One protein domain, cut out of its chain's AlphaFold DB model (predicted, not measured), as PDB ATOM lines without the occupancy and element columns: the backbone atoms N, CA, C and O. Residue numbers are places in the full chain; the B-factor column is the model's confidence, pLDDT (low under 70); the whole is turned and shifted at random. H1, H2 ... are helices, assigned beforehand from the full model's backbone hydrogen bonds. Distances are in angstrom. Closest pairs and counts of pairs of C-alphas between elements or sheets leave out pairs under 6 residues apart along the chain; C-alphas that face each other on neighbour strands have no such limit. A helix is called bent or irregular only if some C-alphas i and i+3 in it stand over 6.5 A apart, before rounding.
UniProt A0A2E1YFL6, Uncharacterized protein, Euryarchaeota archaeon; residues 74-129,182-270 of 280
ATOM      1  N   TYR A  74     209.304 200.386 124.044       88.38
ATOM      2  CA  TYR A  74     209.298 198.946 124.277       88.38
ATOM      3  C   TYR A  74     207.997 198.501 124.941       88.38
ATOM      4  O   TYR A  74     207.414 197.498 124.530       88.38
ATOM      5  N   SER A  75     207.498 199.259 125.922       85.81
ATOM      6  CA  SER A  75     206.238 198.920 126.579       85.81
ATOM      7  C   SER A  75     205.053 198.927 125.618       85.81
ATOM      8  O   SER A  75     204.205 198.052 125.746       85.81
ATOM      9  N   ASP A  76     204.975 199.873 124.686       83.75
ATOM     10  CA  ASP A  76     203.885 199.954 123.709       83.75
ATOM     11  C   ASP A  76     203.931 198.774 122.732       83.75
ATOM     12  O   ASP A  76     202.904 198.146 122.466       83.75
ATOM     13  N   ASN A  77     205.130 198.402 122.266       86.25
ATOM     14  CA  ASN A  77     205.319 197.223 121.419       86.25
ATOM     15  C   ASN A  77     204.906 195.934 122.142       86.25
ATOM     16  O   ASN A  77     204.160 195.134 121.583       86.25
ATOM     17  N   PHE A  78     205.328 195.734 123.393       85.44
ATOM     18  CA  PHE A  78     204.898 194.570 124.173       85.44
ATOM     19  C   PHE A  78     203.396 194.597 124.475       85.44
ATOM     20  O   PHE A  78     202.729 193.569 124.349       85.44
ATOM     21  N   ALA A  79     202.851 195.759 124.845       82.19
ATOM     22  CA  ALA A  79     201.432 195.916 125.138       82.19
ATOM     23  C   ALA A  79     200.569 195.517 123.939       82.19
ATOM     24  O   ALA A  79     199.593 194.805 124.136       82.19
ATOM     25  N   TYR A  80     200.971 195.867 122.715       82.81
ATOM     26  CA  TYR A  80     200.263 195.457 121.504       82.81
ATOM     27  C   TYR A  80     200.065 193.940 121.401       82.81
ATOM     28  O   TYR A  80     198.939 193.456 121.262       82.81
ATOM     29  N   TYR A  81     201.154 193.171 121.493       83.94
ATOM     30  CA  TYR A  81     201.085 191.713 121.370       83.94
ATOM     31  C   TYR A  81     200.296 191.086 122.522       83.94
ATOM     32  O   TYR A  81     199.518 190.151 122.312       83.94
ATOM     33  N   LEU A  82     200.448 191.625 123.735       86.31
ATOM     34  CA  LEU A  82     199.731 191.139 124.911       86.31
ATOM     35  C   LEU A  82     198.231 191.461 124.842       86.31
ATOM     36  O   LEU A  82     197.424 190.597 125.179       86.31
ATOM     37  N   ASP A  83     197.854 192.645 124.360       84.62
ATOM     38  CA  ASP A  83     196.463 193.058 124.147       84.62
ATOM     39  C   ASP A  83     195.787 192.181 123.081       84.62
ATOM     40  O   ASP A  83     194.640 191.762 123.263       84.62
ATOM     41  N   LYS A  84     196.506 191.820 122.005       84.38
ATOM     42  CA  LYS A  84     196.030 190.866 120.987       84.38
ATOM     43  C   LYS A  84     195.765 189.483 121.596       84.38
ATOM     44  O   LYS A  84     194.724 188.883 121.321       84.38
ATOM     45  N   GLY A  85     196.659 189.005 122.465       85.62
ATOM     46  CA  GLY A  85     196.477 187.755 123.212       85.62
ATOM     47  C   GLY A  85     195.281 187.789 124.170       85.62
ATOM     48  O   GLY A  85     194.474 186.861 124.197       85.62
ATOM     49  N   GLU A  86     195.098 188.889 124.904       87.31
ATOM     50  CA  GLU A  86     193.950 189.080 125.800       87.31
ATOM     51  C   GLU A  86     192.621 189.099 125.032       87.31
ATOM     52  O   GLU A  86     191.646 188.480 125.464       87.31
ATOM     53  N   LEU A  87     192.579 189.776 123.880       86.75
ATOM     54  CA  LEU A  87     191.398 189.817 123.020       86.75
ATOM     55  C   LEU A  87     191.055 188.421 122.485       86.75
ATOM     56  O   LEU A  87     189.890 188.022 122.510       86.75
ATOM     57  N   TYR A  88     192.066 187.663 122.055       88.25
ATOM     58  CA  TYR A  88     191.897 186.276 121.631       88.25
ATOM     59  C   TYR A  88     191.298 185.404 122.743       88.25
ATOM     60  O   TYR A  88     190.355 184.651 122.492       88.25
ATOM     61  N   LEU A  89     191.781 185.540 123.983       88.81
ATOM     62  CA  LEU A  89     191.225 184.821 125.133       88.81
ATOM     63  C   LEU A  89     189.784 185.246 125.426       88.81
ATOM     64  O   LEU A  89     188.924 184.388 125.607       88.81
ATOM     65  N   CYS A  90     189.488 186.549 125.410       88.44
ATOM     66  CA  CYS A  90     188.123 187.043 125.605       88.44
ATOM     67  C   CYS A  90     187.151 186.449 124.575       88.44
ATOM     68  O   CYS A  90     186.050 186.039 124.943       88.44
ATOM     69  N   ASN A  91     187.568 186.366 123.309       89.88
ATOM     70  CA  ASN A  91     186.772 185.765 122.240       89.88
ATOM     71  C   ASN A  91     186.626 184.249 122.431       89.88
ATOM     72  O   ASN A  91     185.530 183.721 122.284       89.88
ATOM     73  N   SER A  92     187.699 183.562 122.827       91.12
ATOM     74  CA  SER A  92     187.692 182.110 123.064       91.12
ATOM     75  C   SER A  92     186.762 181.705 124.213       91.12
ATOM     76  O   SER A  92     186.111 180.667 124.144       91.12
ATOM     77  N   PHE A  93     186.654 182.540 125.251       90.06
ATOM     78  CA  PHE A  93     185.737 182.330 126.377       90.06
ATOM     79  C   PHE A  93     184.331 182.911 126.153       90.06
ATOM     80  O   PHE A  93     183.515 182.870 127.072       90.06
ATOM     81  N   ASN A  94     184.030 183.466 124.969       90.88
ATOM     82  CA  ASN A  94     182.778 184.181 124.688       90.88
ATOM     83  C   ASN A  94     182.436 185.246 125.755       90.88
ATOM     84  O   ASN A  94     181.272 185.448 126.109       90.88
ATOM     85  N   ALA A  95     183.454 185.936 126.278       87.88
ATOM     86  CA  ALA A  95     183.303 186.932 127.331       87.88
ATOM     87  C   ALA A  95     182.645 188.206 126.776       87.88
ATOM     88  O   ALA A  95     183.300 189.087 126.204       87.88
ATOM     89  N   THR A  96     181.331 188.326 126.952       85.94
ATOM     90  CA  THR A  96     180.538 189.447 126.423       85.94
ATOM     91  C   THR A  96     180.300 190.515 127.484       85.94
ATOM     92  O   THR A  96     180.316 191.711 127.173       85.94
ATOM     93  N   LYS A  97     180.151 190.115 128.753       89.25
ATOM     94  CA  LYS A  97     179.900 191.040 129.863       89.25
ATOM     95  C   LYS A  97     181.190 191.697 130.339       89.25
ATOM     96  O   LYS A  97     182.272 191.115 130.316       89.25
ATOM     97  N   LYS A  98     181.064 192.915 130.875       86.00
ATOM     98  CA  LYS A  98     182.195 193.651 131.462       86.00
ATOM     99  C   LYS A  98     182.884 192.857 132.580       86.00
ATOM    100  O   LYS A  98     184.105 192.852 132.637       86.00
ATOM    101  N   SER A  99     182.119 192.180 133.438       85.94
ATOM    102  CA  SER A  99     182.655 191.349 134.524       85.94
ATOM    103  C   SER A  99     183.478 190.163 134.013       85.94
ATOM    104  O   SER A  99     184.533 189.877 134.564       85.94
ATOM    105  N   GLU A 100     183.035 189.516 132.933       86.44
ATOM    106  CA  GLU A 100     183.729 188.383 132.307       86.44
ATOM    107  C   GLU A 100     185.051 188.836 131.681       86.44
ATOM    108  O   GLU A 100     186.092 188.231 131.922       86.44
ATOM    109  N   LYS A 101     185.043 189.967 130.962       84.44
ATOM    110  CA  LYS A 101     186.266 190.561 130.399       84.44
ATOM    111  C   LYS A 101     187.270 190.951 131.482       84.44
ATOM    112  O   LYS A 101     188.465 190.741 131.311       84.44
ATOM    113  N   VAL A 102     186.797 191.494 132.608       85.06
ATOM    114  CA  VAL A 102     187.660 191.802 133.761       85.06
ATOM    115  C   VAL A 102     188.271 190.525 134.332       85.06
ATOM    116  O   VAL A 102     189.472 190.507 134.582       85.06
ATOM    117  N   LEU A 103     187.485 189.458 134.493       85.12
ATOM    118  CA  LEU A 103     187.986 188.182 135.002       85.12
ATOM    119  C   LEU A 103     189.066 187.587 134.087       85.12
ATOM    120  O   LEU A 103     190.125 187.203 134.578       85.12
ATOM    121  N   VAL A 104     188.837 187.577 132.768       86.88
ATOM    122  CA  VAL A 104     189.830 187.117 131.779       86.88
ATOM    123  C   VAL A 104     191.093 187.976 131.837       86.88
ATOM    124  O   VAL A 104     192.191 187.434 131.859       86.88
ATOM    125  N   SER A 105     190.954 189.300 131.924       84.12
ATOM    126  CA  SER A 105     192.091 190.226 132.017       84.12
ATOM    127  C   SER A 105     192.925 189.996 133.284       84.12
ATOM    128  O   SER A 105     194.154 189.946 133.225       84.12
ATOM    129  N   VAL A 106     192.268 189.800 134.433       83.62
ATOM    130  CA  VAL A 106     192.936 189.491 135.708       83.62
ATOM    131  C   VAL A 106     193.649 188.143 135.632       83.62
ATOM    132  O   VAL A 106     194.830 188.074 135.961       83.62
ATOM    133  N   GLY A 107     192.966 187.098 135.156       86.12
ATOM    134  CA  GLY A 107     193.556 185.770 134.996       86.12
ATOM    135  C   GLY A 107     194.743 185.779 134.034       86.12
ATOM    136  O   GLY A 107     195.796 185.241 134.354       86.12
ATOM    137  N   TYR A 108     194.621 186.464 132.897       88.06
ATOM    138  CA  TYR A 108     195.697 186.589 131.918       88.06
ATOM    139  C   TYR A 108     196.906 187.346 132.478       88.06
ATOM    140  O   TYR A 108     198.034 186.892 132.314       88.06
ATOM    141  N   ASN A 109     196.690 188.449 133.202       84.38
ATOM    142  CA  ASN A 109     197.779 189.160 133.875       84.38
ATOM    143  C   ASN A 109     198.466 188.289 134.925       84.38
ATOM    144  O   ASN A 109     199.690 188.287 134.989       84.38
ATOM    145  N   PHE A 110     197.701 187.533 135.715       83.12
ATOM    146  CA  PHE A 110     198.268 186.609 136.690       83.12
ATOM    147  C   PHE A 110     199.095 185.513 136.006       83.12
ATOM    148  O   PHE A 110     200.235 185.287 136.393       83.12
ATOM    149  N   CYS A 111     198.581 184.903 134.937       86.31
ATOM    150  CA  CYS A 111     199.317 183.906 134.161       86.31
ATOM    151  C   CYS A 111     200.596 184.475 133.540       86.31
ATOM    152  O   CYS A 111     201.626 183.816 133.598       86.31
ATOM    153  N   LEU A 112     200.558 185.686 132.975       84.00
ATOM    154  CA  LEU A 112     201.746 186.346 132.425       84.00
ATOM    155  C   LEU A 112     202.790 186.594 133.509       84.00
ATOM    156  O   LEU A 112     203.957 186.266 133.323       84.00
ATOM    157  N   VAL A 113     202.365 187.147 134.645       82.06
ATOM    158  CA  VAL A 113     203.245 187.363 135.791       82.06
ATOM    159  C   VAL A 113     203.863 186.031 136.215       82.06
ATOM    160  O   VAL A 113     205.077 185.935 136.269       82.06
ATOM    161  N   MET A 114     203.084 184.967 136.395       83.12
ATOM    162  CA  MET A 114     203.640 183.663 136.776       83.12
ATOM    163  C   MET A 114     204.578 183.077 135.709       83.12
ATOM    164  O   MET A 114     205.618 182.528 136.052       83.12
ATOM    165  N   PHE A 115     204.252 183.227 134.424       86.62
ATOM    166  CA  PHE A 115     205.048 182.693 133.317       86.62
ATOM    167  C   PHE A 115     206.397 183.400 133.145       86.62
ATOM    168  O   PHE A 115     207.349 182.773 132.700       86.62
ATOM    169  N   PHE A 116     206.495 184.687 133.487       84.62
ATOM    170  CA  PHE A 116     207.759 185.425 133.411       84.62
ATOM    171  C   PHE A 116     208.503 185.450 134.743       84.62
ATOM    172  O   PHE A 116     209.699 185.187 134.773       84.62
ATOM    173  N   VAL A 117     207.814 185.748 135.844       86.00
ATOM    174  CA  VAL A 117     208.450 185.937 137.151       86.00
ATOM    175  C   VAL A 117     209.024 184.629 137.678       86.00
ATOM    176  O   VAL A 117     210.179 184.623 138.084       86.00
ATOM    177  N   VAL A 118     208.275 183.520 137.626       83.44
ATOM    178  CA  VAL A 118     208.736 182.253 138.218       83.44
ATOM    179  C   VAL A 118     209.968 181.694 137.500       83.44
ATOM    180  O   VAL A 118     210.940 181.402 138.186       83.44
ATOM    181  N   PRO A 119     210.017 181.574 136.157       87.75
ATOM    182  CA  PRO A 119     211.217 181.055 135.503       87.75
ATOM    183  C   PRO A 119     212.439 181.954 135.669       87.75
ATOM    184  O   PRO A 119     213.541 181.435 135.793       87.75
ATOM    185  N   ILE A 120     212.259 183.281 135.678       86.06
ATOM    186  CA  ILE A 120     213.369 184.216 135.904       86.06
ATOM    187  C   ILE A 120     213.899 184.066 137.330       86.06
ATOM    188  O   ILE A 120     215.109 184.012 137.511       86.06
ATOM    189  N   ASP A 121     213.013 183.965 138.322       82.94
ATOM    190  CA  ASP A 121     213.403 183.775 139.720       82.94
ATOM    191  C   ASP A 121     214.088 182.420 139.947       82.94
ATOM    192  O   ASP A 121     215.151 182.375 140.552       82.94
ATOM    193  N   LEU A 122     213.561 181.327 139.381       84.19
ATOM    194  CA  LEU A 122     214.184 179.998 139.466       84.19
ATOM    195  C   LEU A 122     215.547 179.946 138.773       84.19
ATOM    196  O   LEU A 122     216.498 179.399 139.319       84.19
ATOM    197  N   PHE A 123     215.658 180.529 137.577       84.75
ATOM    198  CA  PHE A 123     216.940 180.635 136.884       84.75
ATOM    199  C   PHE A 123     217.945 181.444 137.702       84.75
ATOM    200  O   PHE A 123     219.130 181.124 137.742       84.75
ATOM    201  N   PHE A 124     217.463 182.498 138.353       81.44
ATOM    202  CA  PHE A 124     218.287 183.327 139.201       81.44
ATOM    203  C   PHE A 124     218.747 182.575 140.461       81.44
ATOM    204  O   PHE A 124     219.930 182.630 140.768       81.44
ATOM    205  N   GLN A 125     217.866 181.813 141.117       80.56
ATOM    206  CA  GLN A 125     218.203 180.927 142.243       80.56
ATOM    207  C   GLN A 125     219.268 179.896 141.878       80.56
ATOM    208  O   GLN A 125     220.242 179.762 142.609       80.56
ATOM    209  N   GLU A 126     219.127 179.234 140.730       83.25
ATOM    210  CA  GLU A 126     220.127 178.280 140.239       83.25
ATOM    211  C   GLU A 126     221.488 178.955 140.012       83.25
ATOM    212  O   GLU A 126     222.534 178.414 140.351       83.25
ATOM    213  N   TRP A 127     221.495 180.172 139.457       78.12
ATOM    214  CA  TRP A 127     222.736 180.911 139.222       78.12
ATOM    215  C   TRP A 127     223.424 181.316 140.535       78.12
ATOM    216  O   TRP A 127     224.650 181.438 140.575       78.12
ATOM    217  N   THR A 128     222.658 181.554 141.603       78.88
ATOM    218  CA  THR A 128     223.172 182.071 142.879       78.88
ATOM    219  C   THR A 128     223.182 181.055 144.020       78.88
ATOM    220  O   THR A 128     223.309 181.460 145.177       78.88
ATOM    221  N   GLU A 129     223.100 179.757 143.715       75.88
ATOM    222  CA  GLU A 129     223.077 178.677 144.715       75.88
ATOM    223  C   GLU A 129     224.350 178.646 145.577       75.88
ATOM    224  O   GLU A 129     224.299 178.336 146.765       75.88
ATOM    225  N   GLY A 182     218.787 189.511 150.349       86.06
ATOM    226  CA  GLY A 182     217.466 189.989 149.952       86.06
ATOM    227  C   GLY A 182     217.268 190.125 148.443       86.06
ATOM    228  O   GLY A 182     216.313 190.775 147.994       86.06
ATOM    229  N   LEU A 183     218.214 189.627 147.637       85.56
ATOM    230  CA  LEU A 183     218.229 189.874 146.199       85.56
ATOM    231  C   LEU A 183     217.125 189.091 145.472       85.56
ATOM    232  O   LEU A 183     216.515 189.639 144.554       85.56
ATOM    233  N   HIS A 184     216.809 187.873 145.922       84.88
ATOM    234  CA  HIS A 184     215.696 187.074 145.393       84.88
ATOM    235  C   HIS A 184     214.357 187.772 145.616       84.88
ATOM    236  O   HIS A 184     213.575 187.972 144.691       84.88
ATOM    237  N   GLU A 185     214.121 188.248 146.832       87.81
ATOM    238  CA  GLU A 185     212.912 188.960 147.224       87.81
ATOM    239  C   GLU A 185     212.758 190.273 146.462       87.81
ATOM    240  O   GLU A 185     211.666 190.636 146.007       87.81
ATOM    241  N   THR A 186     213.879 190.970 146.290       90.06
ATOM    242  CA  THR A 186     213.963 192.202 145.516       90.06
ATOM    243  C   THR A 186     213.605 191.953 144.057       90.06
ATOM    244  O   THR A 186     212.790 192.693 143.495       90.06
ATOM    245  N   LEU A 187     214.189 190.919 143.445       88.19
ATOM    246  CA  LEU A 187     213.915 190.532 142.067       88.19
ATOM    247  C   LEU A 187     212.444 190.142 141.913       88.19
ATOM    248  O   LEU A 187     211.754 190.695 141.056       88.19
ATOM    249  N   PHE A 188     211.949 189.270 142.786       89.00
ATOM    250  CA  PHE A 188     210.582 188.773 142.762       89.00
ATOM    251  C   PHE A 188     209.559 189.915 142.846       89.00
ATOM    252  O   PHE A 188     208.754 190.088 141.929       89.00
ATOM    253  N   LEU A 189     209.619 190.769 143.876       92.00
ATOM    254  CA  LEU A 189     208.679 191.890 144.029       92.00
ATOM    255  C   LEU A 189     208.807 192.919 142.895       92.00
ATOM    256  O   LEU A 189     207.797 193.426 142.394       92.00
ATOM    257  N   SER A 190     210.031 193.224 142.461       91.81
ATOM    258  CA  SER A 190     210.257 194.159 141.355       91.81
ATOM    259  C   SER A 190     209.649 193.635 140.059       91.81
ATOM    260  O   SER A 190     208.960 194.381 139.363       91.81
ATOM    261  N   LEU A 191     209.833 192.349 139.752       90.38
ATOM    262  CA  LEU A 191     209.250 191.715 138.577       90.38
ATOM    263  C   LEU A 191     207.723 191.640 138.668       90.38
ATOM    264  O   LEU A 191     207.059 191.955 137.682       90.38
ATOM    265  N   LEU A 192     207.145 191.336 139.838       90.62
ATOM    266  CA  LEU A 192     205.691 191.402 140.042       90.62
ATOM    267  C   LEU A 192     205.134 192.786 139.661       90.62
ATOM    268  O   LEU A 192     204.144 192.883 138.931       90.62
ATOM    269  N   ILE A 193     205.789 193.863 140.105       91.56
ATOM    270  CA  ILE A 193     205.395 195.249 139.806       91.56
ATOM    271  C   ILE A 193     205.602 195.586 138.322       91.56
ATOM    272  O   ILE A 193     204.724 196.183 137.693       91.56
ATOM    273  N   LEU A 194     206.753 195.221 137.750       90.19
ATOM    274  CA  LEU A 194     207.117 195.525 136.364       90.19
ATOM    275  C   LEU A 194     206.234 194.778 135.358       90.19
ATOM    276  O   LEU A 194     205.789 195.372 134.374       90.19
ATOM    277  N   CYS A 195     205.924 193.510 135.623       87.81
ATOM    278  CA  CYS A 195     205.078 192.675 134.775       87.81
ATOM    279  C   CYS A 195     203.581 192.981 134.939       87.81
ATOM    280  O   CYS A 195     202.783 192.590 134.084       87.81
ATOM    281  N   PHE A 196     203.174 193.720 135.979       86.75
ATOM    282  CA  PHE A 196     201.772 194.080 136.169       86.75
ATOM    283  C   PHE A 196     201.273 194.993 135.038       86.75
ATOM    284  O   PHE A 196     201.811 196.078 134.802       86.75
ATOM    285  N   ARG A 197     200.229 194.569 134.317       84.25
ATOM    286  CA  ARG A 197     199.672 195.320 133.179       84.25
ATOM    287  C   ARG A 197     198.633 196.352 133.611       84.25
ATOM    288  O   ARG A 197     198.045 196.296 134.688       84.25
ATOM    289  N   GLY A 198     198.390 197.316 132.727       80.38
ATOM    290  CA  GLY A 198     197.387 198.362 132.936       80.38
ATOM    291  C   GLY A 198     197.863 199.530 133.802       80.38
ATOM    292  O   GLY A 198     197.047 200.372 134.175       80.38
ATOM    293  N   VAL A 199     199.155 199.598 134.129       87.38
ATOM    294  CA  VAL A 199     199.795 200.709 134.849       87.38
ATOM    295  C   VAL A 199     200.883 201.301 133.961       87.38
ATOM    296  O   VAL A 199     201.580 200.571 133.256       87.38
ATOM    297  N   LYS A 200     201.039 202.629 133.985       88.75
ATOM    298  CA  LYS A 200     202.067 203.333 133.204       88.75
ATOM    299  C   LYS A 200     203.466 202.749 133.480       88.75
ATOM    300  O   LYS A 200     203.813 202.579 134.653       88.75
ATOM    301  N   PRO A 201     204.302 202.509 132.452       87.31
ATOM    302  CA  PRO A 201     205.636 201.916 132.614       87.31
ATOM    303  C   PRO A 201     206.506 202.659 133.623       87.31
ATOM    304  O   PRO A 201     207.056 202.043 134.531       87.31
ATOM    305  N   ILE A 202     206.523 203.990 133.544       88.19
ATOM    306  CA  ILE A 202     207.306 204.833 134.451       88.19
ATOM    307  C   ILE A 202     206.872 204.703 135.918       88.19
ATOM    308  O   ILE A 202     207.701 204.764 136.823       88.19
ATOM    309  N   VAL A 203     205.578 204.472 136.170       91.62
ATOM    310  CA  VAL A 203     205.062 204.247 137.525       91.62
ATOM    311  C   VAL A 203     205.548 202.894 138.038       91.62
ATOM    312  O   VAL A 203     206.002 202.814 139.174       91.62
ATOM    313  N   ARG A 204     205.517 201.849 137.204       92.19
ATOM    314  CA  ARG A 204     206.018 200.516 137.578       92.19
ATOM    315  C   ARG A 204     207.507 200.548 137.908       92.19
ATOM    316  O   ARG A 204     207.883 200.095 138.979       92.19
ATOM    317  N   VAL A 205     208.327 201.171 137.059       91.25
ATOM    318  CA  VAL A 205     209.773 201.332 137.303       91.25
ATOM    319  C   VAL A 205     210.033 202.092 138.603       91.25
ATOM    320  O   VAL A 205     210.808 201.635 139.439       91.25
ATOM    321  N   LYS A 206     209.334 203.212 138.825       94.25
ATOM    322  CA  LYS A 206     209.452 203.987 140.067       94.25
ATOM    323  C   LYS A 206     209.164 203.138 141.309       94.25
ATOM    324  O   LYS A 206     209.890 203.230 142.293       94.25
ATOM    325  N   TRP A 207     208.107 202.329 141.276       94.75
ATOM    326  CA  TRP A 207     207.732 201.492 142.415       94.75
ATOM    327  C   TRP A 207     208.604 200.247 142.571       94.75
ATOM    328  O   TRP A 207     208.835 199.844 143.704       94.75
ATOM    329  N   ALA A 208     209.149 199.696 141.486       93.88
ATOM    330  CA  ALA A 208     210.180 198.665 141.559       93.88
ATOM    331  C   ALA A 208     211.440 199.198 142.269       93.88
ATOM    332  O   ALA A 208     211.955 198.547 143.167       93.88
ATOM    333  N   ILE A 209     211.867 200.436 141.983       92.75
ATOM    334  CA  ILE A 209     212.981 201.078 142.710       92.75
ATOM    335  C   ILE A 209     212.668 201.220 144.206       92.75
ATOM    336  O   ILE A 209     213.518 200.947 145.051       92.75
ATOM    337  N   TYR A 210     211.444 201.620 144.559       94.25
ATOM    338  CA  TYR A 210     211.036 201.685 145.965       94.25
ATOM    339  C   TYR A 210     210.977 200.310 146.633       94.25
ATOM    340  O   TYR A 210     211.325 200.208 147.806       94.25
ATOM    341  N   ALA A 211     210.590 199.264 145.900       93.12
ATOM    342  CA  ALA A 211     210.624 197.894 146.391       93.12
ATOM    343  C   ALA A 211     212.059 197.444 146.709       93.12
ATOM    344  O   ALA A 211     212.277 196.914 147.792       93.12
ATOM    345  N   ILE A 212     213.034 197.743 145.839       92.25
ATOM    346  CA  ILE A 212     214.463 197.464 146.089       92.25
ATOM    347  C   ILE A 212     214.913 198.090 147.417       92.25
ATOM    348  O   ILE A 212     215.470 197.410 148.274       92.25
ATOM    349  N   ILE A 213     214.628 199.382 147.620       92.75
ATOM    350  CA  ILE A 213     215.015 200.096 148.849       92.75
ATOM    351  C   ILE A 213     214.324 199.490 150.076       92.75
ATOM    352  O   ILE A 213     214.948 199.319 151.120       92.75
ATOM    353  N   PHE A 214     213.035 199.173 149.958       93.50
ATOM    354  CA  PHE A 214     212.261 198.601 151.053       93.50
ATOM    355  C   PHE A 214     212.802 197.232 151.482       93.50
ATOM    356  O   PHE A 214     213.044 197.028 152.669       93.50
ATOM    357  N   ILE A 215     213.021 196.322 150.529       92.25
ATOM    358  CA  ILE A 215     213.522 194.970 150.803       92.25
ATOM    359  C   ILE A 215     214.946 195.024 151.360       92.25
ATOM    360  O   ILE A 215     215.266 194.283 152.285       92.25
ATOM    361  N   PHE A 216     215.785 195.944 150.877       91.56
ATOM    362  CA  PHE A 216     217.108 196.164 151.454       91.56
ATOM    363  C   PHE A 216     217.037 196.557 152.939       91.56
ATOM    364  O   PHE A 216     217.721 195.965 153.770       91.56
ATOM    365  N   ILE A 217     216.186 197.530 153.289       92.25
ATOM    366  CA  ILE A 217     216.013 197.977 154.681       92.25
ATOM    367  C   ILE A 217     215.440 196.854 155.551       92.25
ATOM    368  O   ILE A 217     215.891 196.655 156.675       92.25
ATOM    369  N   GLU A 218     214.446 196.128 155.047       92.25
ATOM    370  CA  GLU A 218     213.824 195.013 155.757       92.25
ATOM    371  C   GLU A 218     214.844 193.909 156.072       92.25
ATOM    372  O   GLU A 218     214.982 193.532 157.236       92.25
ATOM    373  N   ASN A 219     215.641 193.486 155.085       90.62
ATOM    374  CA  ASN A 219     216.705 192.503 155.299       90.62
ATOM    375  C   ASN A 219     217.780 193.003 156.266       90.62
ATOM    376  O   ASN A 219     218.281 192.232 157.086       90.62
ATOM    377  N   LEU A 220     218.108 194.295 156.224       92.00
ATOM    378  CA  LEU A 220     219.050 194.882 157.170       92.00
ATOM    379  C   LEU A 220     218.516 194.819 158.608       92.00
ATOM    380  O   LEU A 220     219.241 194.424 159.520       92.00
ATOM    381  N   ILE A 221     217.237 195.153 158.810       91.56
ATOM    382  CA  ILE A 221     216.568 195.033 160.114       91.56
ATOM    383  C   ILE A 221     216.552 193.574 160.572       91.56
ATOM    384  O   ILE A 221     216.841 193.311 161.737       91.56
ATOM    385  N   ARG A 222     216.255 192.626 159.674       88.94
ATOM    386  CA  ARG A 222     216.267 191.186 159.969       88.94
ATOM    387  C   ARG A 222     217.614 190.750 160.543       88.94
ATOM    388  O   ARG A 222     217.632 190.126 161.602       88.94
ATOM    389  N   ILE A 223     218.721 191.122 159.899       90.19
ATOM    390  CA  ILE A 223     220.064 190.711 160.333       90.19
ATOM    391  C   ILE A 223     220.447 191.392 161.654       90.19
ATOM    392  O   ILE A 223     220.776 190.709 162.619       90.19
ATOM    393  N   ILE A 224     220.293 192.717 161.749       91.94
ATOM    394  CA  ILE A 224     220.647 193.486 162.959       91.94
ATOM    395  C   ILE A 224     219.767 193.106 164.156       91.94
ATOM    396  O   ILE A 224     220.194 193.199 165.304       91.94
ATOM    397  N   SER A 225     218.534 192.641 163.925       90.69
ATOM    398  CA  SER A 225     217.676 192.135 165.001       90.69
ATOM    399  C   SER A 225     218.227 190.870 165.667       90.69
ATOM    400  O   SER A 225     217.810 190.555 166.783       90.69
ATOM    401  N   GLY A 226     219.185 190.179 165.036       90.38
ATOM    402  CA  GLY A 226     219.828 188.993 165.588       90.38
ATOM    403  C   GLY A 226     220.471 189.252 166.944       90.38
ATOM    404  O   GLY A 226     220.132 188.574 167.914       90.38
ATOM    405  N   TYR A 227     221.292 190.298 167.045       92.06
ATOM    406  CA  TYR A 227     221.988 190.651 168.282       92.06
ATOM    407  C   TYR A 227     221.046 190.839 169.496       92.06
ATOM    408  O   TYR A 227     221.193 190.117 170.491       92.06
ATOM    409  N   PRO A 228     220.032 191.734 169.462       92.00
ATOM    410  CA  PRO A 228     219.131 191.923 170.597       92.00
ATOM    411  C   PRO A 228     218.208 190.722 170.854       92.00
ATOM    412  O   PRO A 228     217.820 190.499 172.004       92.00
ATOM    413  N   LEU A 229     217.836 189.945 169.828       91.75
ATOM    414  CA  LEU A 229     216.998 188.755 170.010       91.75
ATOM    415  C   LEU A 229     217.755 187.637 170.728       91.75
ATOM    416  O   LEU A 229     217.210 187.060 171.670       91.75
ATOM    417  N   ILE A 230     219.003 187.380 170.336       93.19
ATOM    418  CA  ILE A 230     219.851 186.364 170.969       93.19
ATOM    419  C   ILE A 230     220.088 186.712 172.439       93.19
ATOM    420  O   ILE A 230     219.867 185.870 173.309       93.19
ATOM    421  N   HIS A 231     220.441 187.961 172.743       92.38
ATOM    422  CA  HIS A 231     220.714 188.382 174.119       92.38
ATOM    423  C   HIS A 231     219.481 188.345 175.028       92.38
ATOM    424  O   HIS A 231     219.595 188.085 176.226       92.38
ATOM    425  N   LYS A 232     218.288 188.607 174.483       93.81
ATOM    426  CA  LYS A 232     217.056 188.674 175.278       93.81
ATOM    427  C   LYS A 232     216.333 187.334 175.405       93.81
ATOM    428  O   LYS A 232     215.715 187.080 176.436       93.81
ATOM    429  N   PHE A 233     216.367 186.511 174.361       92.94
ATOM    430  CA  PHE A 233     215.543 185.304 174.251       92.94
ATOM    431  C   PHE A 233     216.342 184.027 173.958       92.94
ATOM    432  O   PHE A 233     215.752 182.947 173.884       92.94
ATOM    433  N   GLY A 234     217.664 184.127 173.816       92.06
ATOM    434  CA  GLY A 234     218.549 183.012 173.502       92.06
ATOM    435  C   GLY A 234     218.592 182.659 172.012       92.06
ATOM    436  O   GLY A 234     217.708 183.013 171.230       92.06
ATOM    437  N   VAL A 235     219.635 181.913 171.637       89.75
ATOM    438  CA  VAL A 235     219.925 181.508 170.249       89.75
ATOM    439  C   VAL A 235     218.781 180.700 169.630       89.75
ATOM    440  O   VAL A 235     218.377 180.985 168.510       89.75
ATOM    441  N   SER A 236     218.181 179.765 170.372       90.25
ATOM    442  CA  SER A 236     217.092 178.916 169.860       90.25
ATOM    443  C   SER A 236     215.853 179.711 169.430       90.25
ATOM    444  O   SER A 236     215.182 179.367 168.452       90.25
ATOM    445  N   THR A 237     215.545 180.800 170.140       88.69
ATOM    446  CA  THR A 237     214.438 181.691 169.774       88.69
ATOM    447  C   THR A 237     214.761 182.450 168.492       88.69
ATOM    448  O   THR A 237     213.901 182.569 167.618       88.69
ATOM    449  N   TRP A 238     215.998 182.935 168.358       89.69
ATOM    450  CA  TRP A 238     216.456 183.593 167.137       89.69
ATOM    451  C   TRP A 238     216.437 182.644 165.933       89.69
ATOM    452  O   TRP A 238     215.888 183.021 164.905       89.69
ATOM    453  N   GLU A 239     216.920 181.405 166.066       87.94
ATOM    454  CA  GLU A 239     216.882 180.400 164.990       87.94
ATOM    455  C   GLU A 239     215.448 180.134 164.516       87.94
ATOM    456  O   GLU A 239     215.176 180.098 163.316       87.94
ATOM    457  N   THR A 240     214.505 180.016 165.456       89.38
ATOM    458  CA  THR A 240     213.083 179.815 165.140       89.38
ATOM    459  C   THR A 240     212.495 181.021 164.406       89.38
ATOM    460  O   THR A 240     211.774 180.862 163.419       89.38
ATOM    461  N   PHE A 241     212.805 182.237 164.870       87.75
ATOM    462  CA  PHE A 241     212.378 183.478 164.222       87.75
ATOM    463  C   PHE A 241     212.966 183.609 162.814       87.75
ATOM    464  O   PHE A 241     212.228 183.869 161.863       87.75
ATOM    465  N   HIS A 242     214.272 183.386 162.678       86.88
ATOM    466  CA  HIS A 242     214.994 183.446 161.416       86.88
ATOM    467  C   HIS A 242     214.424 182.438 160.414       86.88
ATOM    468  O   HIS A 242     214.097 182.814 159.290       86.88
ATOM    469  N   TYR A 243     214.206 181.190 160.840       86.62
ATOM    470  CA  TYR A 243     213.606 180.153 160.003       86.62
ATOM    471  C   TYR A 243     212.195 180.523 159.537       86.62
ATOM    472  O   TYR A 243     211.893 180.419 158.350       86.62
ATOM    473  N   PHE A 244     211.332 180.996 160.445       88.81
ATOM    474  CA  PHE A 244     209.991 181.457 160.073       88.81
ATOM    475  C   PHE A 244     210.053 182.582 159.036       88.81
ATOM    476  O   PHE A 244     209.308 182.565 158.052       88.81
ATOM    477  N   TRP A 245     210.919 183.567 159.268       87.56
ATOM    478  CA  TRP A 245     211.008 184.736 158.409       87.56
ATOM    479  C   TRP A 245     211.502 184.368 157.015       87.56
ATOM    480  O   TRP A 245     210.842 184.709 156.035       87.56
ATOM    481  N   TRP A 246     212.585 183.594 156.948       81.19
ATOM    482  CA  TRP A 246     213.156 183.074 155.711       81.19
ATOM    483  C   TRP A 246     212.163 182.198 154.936       81.19
ATOM    484  O   TRP A 246     211.965 182.389 153.741       81.19
ATOM    485  N   HIS A 247     211.477 181.270 155.608       80.00
ATOM    486  CA  HIS A 247     210.647 180.284 154.918       80.00
ATOM    487  C   HIS A 247     209.247 180.793 154.542       80.00
ATOM    488  O   HIS A 247     208.630 180.304 153.598       80.00
ATOM    489  N   THR A 248     208.672 181.724 155.305       83.94
ATOM    490  CA  THR A 248     207.254 182.101 155.139       83.94
ATOM    491  C   THR A 248     206.995 183.585 155.356       83.94
ATOM    492  O   THR A 248     206.240 184.189 154.589       83.94
ATOM    493  N   GLY A 249     207.598 184.186 156.383       86.19
ATOM    494  CA  GLY A 249     207.337 185.574 156.763       86.19
ATOM    495  C   GLY A 249     207.619 186.561 155.632       86.19
ATOM    496  O   GLY A 249     206.784 187.422 155.342       86.19
ATOM    497  N   GLN A 250     208.743 186.391 154.940       86.94
ATOM    498  CA  GLN A 250     209.183 187.324 153.909       86.94
ATOM    499  C   GLN A 250     208.302 187.269 152.652       86.94
ATOM    500  O   GLN A 250     207.841 188.309 152.179       86.94
ATOM    501  N   TYR A 251     207.934 186.077 152.174       86.50
ATOM    502  CA  TYR A 251     206.977 185.938 151.069       86.50
ATOM    503  C   TYR A 251     205.593 186.494 151.418       86.50
ATOM    504  O   TYR A 251     204.979 187.185 150.601       86.50
ATOM    505  N   ALA A 252     205.100 186.246 152.635       90.12
ATOM    506  CA  ALA A 252     203.824 186.796 153.086       90.12
ATOM    507  C   ALA A 252     203.847 188.335 153.115       90.12
ATOM    508  O   ALA A 252     202.885 188.976 152.674       90.12
ATOM    509  N   LEU A 253     204.952 188.930 153.574       90.88
ATOM    510  CA  LEU A 253     205.166 190.375 153.559       90.88
ATOM    511  C   LEU A 253     205.173 190.922 152.126       90.88
ATOM    512  O   LEU A 253     204.426 191.854 151.823       90.88
ATOM    513  N   ILE A 254     205.955 190.315 151.231       91.50
ATOM    514  CA  ILE A 254     206.069 190.721 149.824       91.50
ATOM    515  C   ILE A 254     204.713 190.664 149.120       91.50
ATOM    516  O   ILE A 254     204.306 191.633 148.476       91.50
ATOM    517  N   MET A 255     203.975 189.564 149.280       90.88
ATOM    518  CA  MET A 255     202.652 189.412 148.674       90.88
ATOM    519  C   MET A 255     201.654 190.429 149.231       90.88
ATOM    520  O   MET A 255     200.879 191.010 148.470       90.88
ATOM    521  N   SER A 256     201.704 190.709 150.535       92.62
ATOM    522  CA  SER A 256     200.859 191.732 151.164       92.62
ATOM    523  C   SER A 256     201.157 193.130 150.617       92.62
ATOM    524  O   SER A 256     200.236 193.877 150.283       92.62
ATOM    525  N   LEU A 257     202.439 193.474 150.458       92.94
ATOM    526  CA  LEU A 257     202.871 194.745 149.873       92.94
ATOM    527  C   LEU A 257     202.479 194.863 148.404       92.94
ATOM    528  O   LEU A 257     202.028 195.924 147.976       92.94
ATOM    529  N   PHE A 258     202.597 193.781 147.640       92.44
ATOM    530  CA  PHE A 258     202.178 193.757 146.247       92.44
ATOM    531  C   PHE A 258     200.664 193.965 146.107       92.44
ATOM    532  O   PHE A 258     200.225 194.794 145.310       92.44
ATOM    533  N   VAL A 259     199.852 193.292 146.928       91.56
ATOM    534  CA  VAL A 259     198.394 193.499 146.955       91.56
ATOM    535  C   VAL A 259     198.052 194.934 147.362       91.56
ATOM    536  O   VAL A 259     197.226 195.577 146.709       91.56
ATOM    537  N   LEU A 260     198.720 195.481 148.380       93.00
ATOM    538  CA  LEU A 260     198.543 196.875 148.787       93.00
ATOM    539  C   LEU A 260     198.901 197.843 147.649       93.00
ATOM    540  O   LEU A 260     198.162 198.793 147.381       93.00
ATOM    541  N   TRP A 261     199.995 197.580 146.935       94.38
ATOM    542  CA  TRP A 261     200.394 198.343 145.758       94.38
ATOM    543  C   TRP A 261     199.336 198.265 144.648       94.38
ATOM    544  O   TRP A 261     198.984 199.295 144.067       94.38
ATOM    545  N   ILE A 262     198.748 197.088 144.397       90.56
ATOM    546  CA  ILE A 262     197.636 196.944 143.446       90.56
ATOM    547  C   ILE A 262     196.461 197.836 143.861       90.56
ATOM    548  O   ILE A 262     195.923 198.573 143.034       90.56
ATOM    549  N   MET A 263     196.071 197.800 145.135       89.31
ATOM    550  CA  MET A 263     194.913 198.542 145.638       89.31
ATOM    551  C   MET A 263     195.124 200.062 145.592       89.31
ATOM    552  O   MET A 263     194.247 200.794 145.134       89.31
ATOM    553  N   VAL A 264     196.284 200.540 146.042       92.50
ATOM    554  CA  VAL A 264     196.551 201.975 146.239       92.50
ATOM    555  C   VAL A 264     197.120 202.630 144.982       92.50
ATOM    556  O   VAL A 264     196.723 203.737 144.609       92.50
ATOM    557  N   VAL A 265     198.059 201.963 144.314       92.94
ATOM    558  CA  VAL A 265     198.816 202.537 143.198       92.94
ATOM    559  C   VAL A 265     198.204 202.128 141.873       92.94
ATOM    560  O   VAL A 265     197.843 203.005 141.082       92.94
ATOM    561  N   ALA A 266     198.074 200.824 141.624       87.31
ATOM    562  CA  ALA A 266     197.555 200.334 140.353       87.31
ATOM    563  C   ALA A 266     196.058 200.634 140.194       87.31
ATOM    564  O   ALA A 266     195.592 200.839 139.073       87.31
ATOM    565  N   GLY A 267     195.306 200.677 141.296       84.62
ATOM    566  CA  GLY A 267     193.891 201.043 141.337       84.62
ATOM    567  C   GLY A 267     193.623 202.519 141.039       84.62
ATOM    568  O   GLY A 267     192.521 202.865 140.616       84.62
ATOM    569  N   ASN A 268     194.624 203.395 141.185       89.56
ATOM    570  CA  ASN A 268     194.461 204.826 140.961       89.56
ATOM    571  C   ASN A 268     194.312 205.147 139.456       89.56
ATOM    572  O   ASN A 268     195.246 204.892 138.686       89.56
ATOM    573  N   PRO A 269     193.204 205.782 139.018       87.12
ATOM    574  CA  PRO A 269     192.977 206.115 137.610       87.12
ATOM    575  C   PRO A 269     194.097 206.941 136.963       87.12
ATOM    576  O   PRO A 269     194.371 206.775 135.779       87.12
ATOM    577  N   LYS A 270     194.796 207.792 137.730       89.88
ATOM    578  CA  LYS A 270     195.900 208.630 137.219       89.88
ATOM    579  C   LYS A 270     197.118 207.812 136.769       89.88
ATOM    580  O   LYS A 270     197.895 208.269 135.923       89.88
TER     581      LYS A 270
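What this domain is: This is residues 74 to 129 and 182 to 270 of the 280 residues of an uncharacterized protein of Euryarchaeota archaeon (UniProt A0A2E1YFL6). A long, loose helical body: H4 runs out and the bent helix H6 runs back, with short H5 at their far end, while H3 sits in the middle between H4, H6b and H2. At the other end of the body H1 and H2 meet near their linked ends and make a steep V, H1 touching H2 with residues 86 to 90 alone. The printed part has 145 residues with six named helices, H1 to H6 in chain order, and no named strand; the class is all helix. It is loose, with a radius of gyration of the C-alphas of 18.9 A, and only just elongated, spanning 62 by 31 by 29 A.

Where its parts are: H6, residues 235 to 266, was assigned as one helix by its hydrogen bonds but is bent: C-alphas 247 and 250 are 7.3 A apart. Its arms are H6a, residues 235 to 247, 18.0 A, and H6b, residues 250 to 266, 22.1 A, ending at C-alpha 266 (197.555, 200.334, 140.353). H5 is residues 226 to 233, H4 201 to 224, 34.9 A, and H3 183 to 195. H2, residues 98 to 127, is 43.2 A long; H1, residues 74 to 92, begins at C-alpha 74 (209.298, 198.946, 124.277).

How they stand to each other: H3, H4 and H6b form an up and down bundle, each running against the one before. H3, the hub, touches H6b at Leu 189 and Ile 254, closest C-alphas 6.5 A. H3 and H4 form a hairpin, closest C-alphas Ser 190 and Ala 208, 4.5 A. H2 touches H3 with residues 112 to 125 alone, a shallow tilt of 29 degrees, opposite ways; the closest C-alphas, Val 113 and Cys 195, are 5.7 A apart. H1 touches H2 at a steep tilt of 54 degrees, closest C-alphas Cys 90 and Lys 101, 6.2 A. H5 touches H6a, closest C-alphas Ile 230 and Trp 238, 5.8 A. Every O i to N i+4 pair is within hydrogen-bond range in H3, H4, H5, H6a and H6b; in H1 14 of 15 and in H2 25 of 26.

The domain as a whole: The two C-alphas farthest apart, Asn 94 and His 231, are 62.5 A apart. Residues 130 to 181 are not printed; C-alphas 129 and 182 are 13.7 A apart across the cut. No printed residue is under 70 in pLDDT.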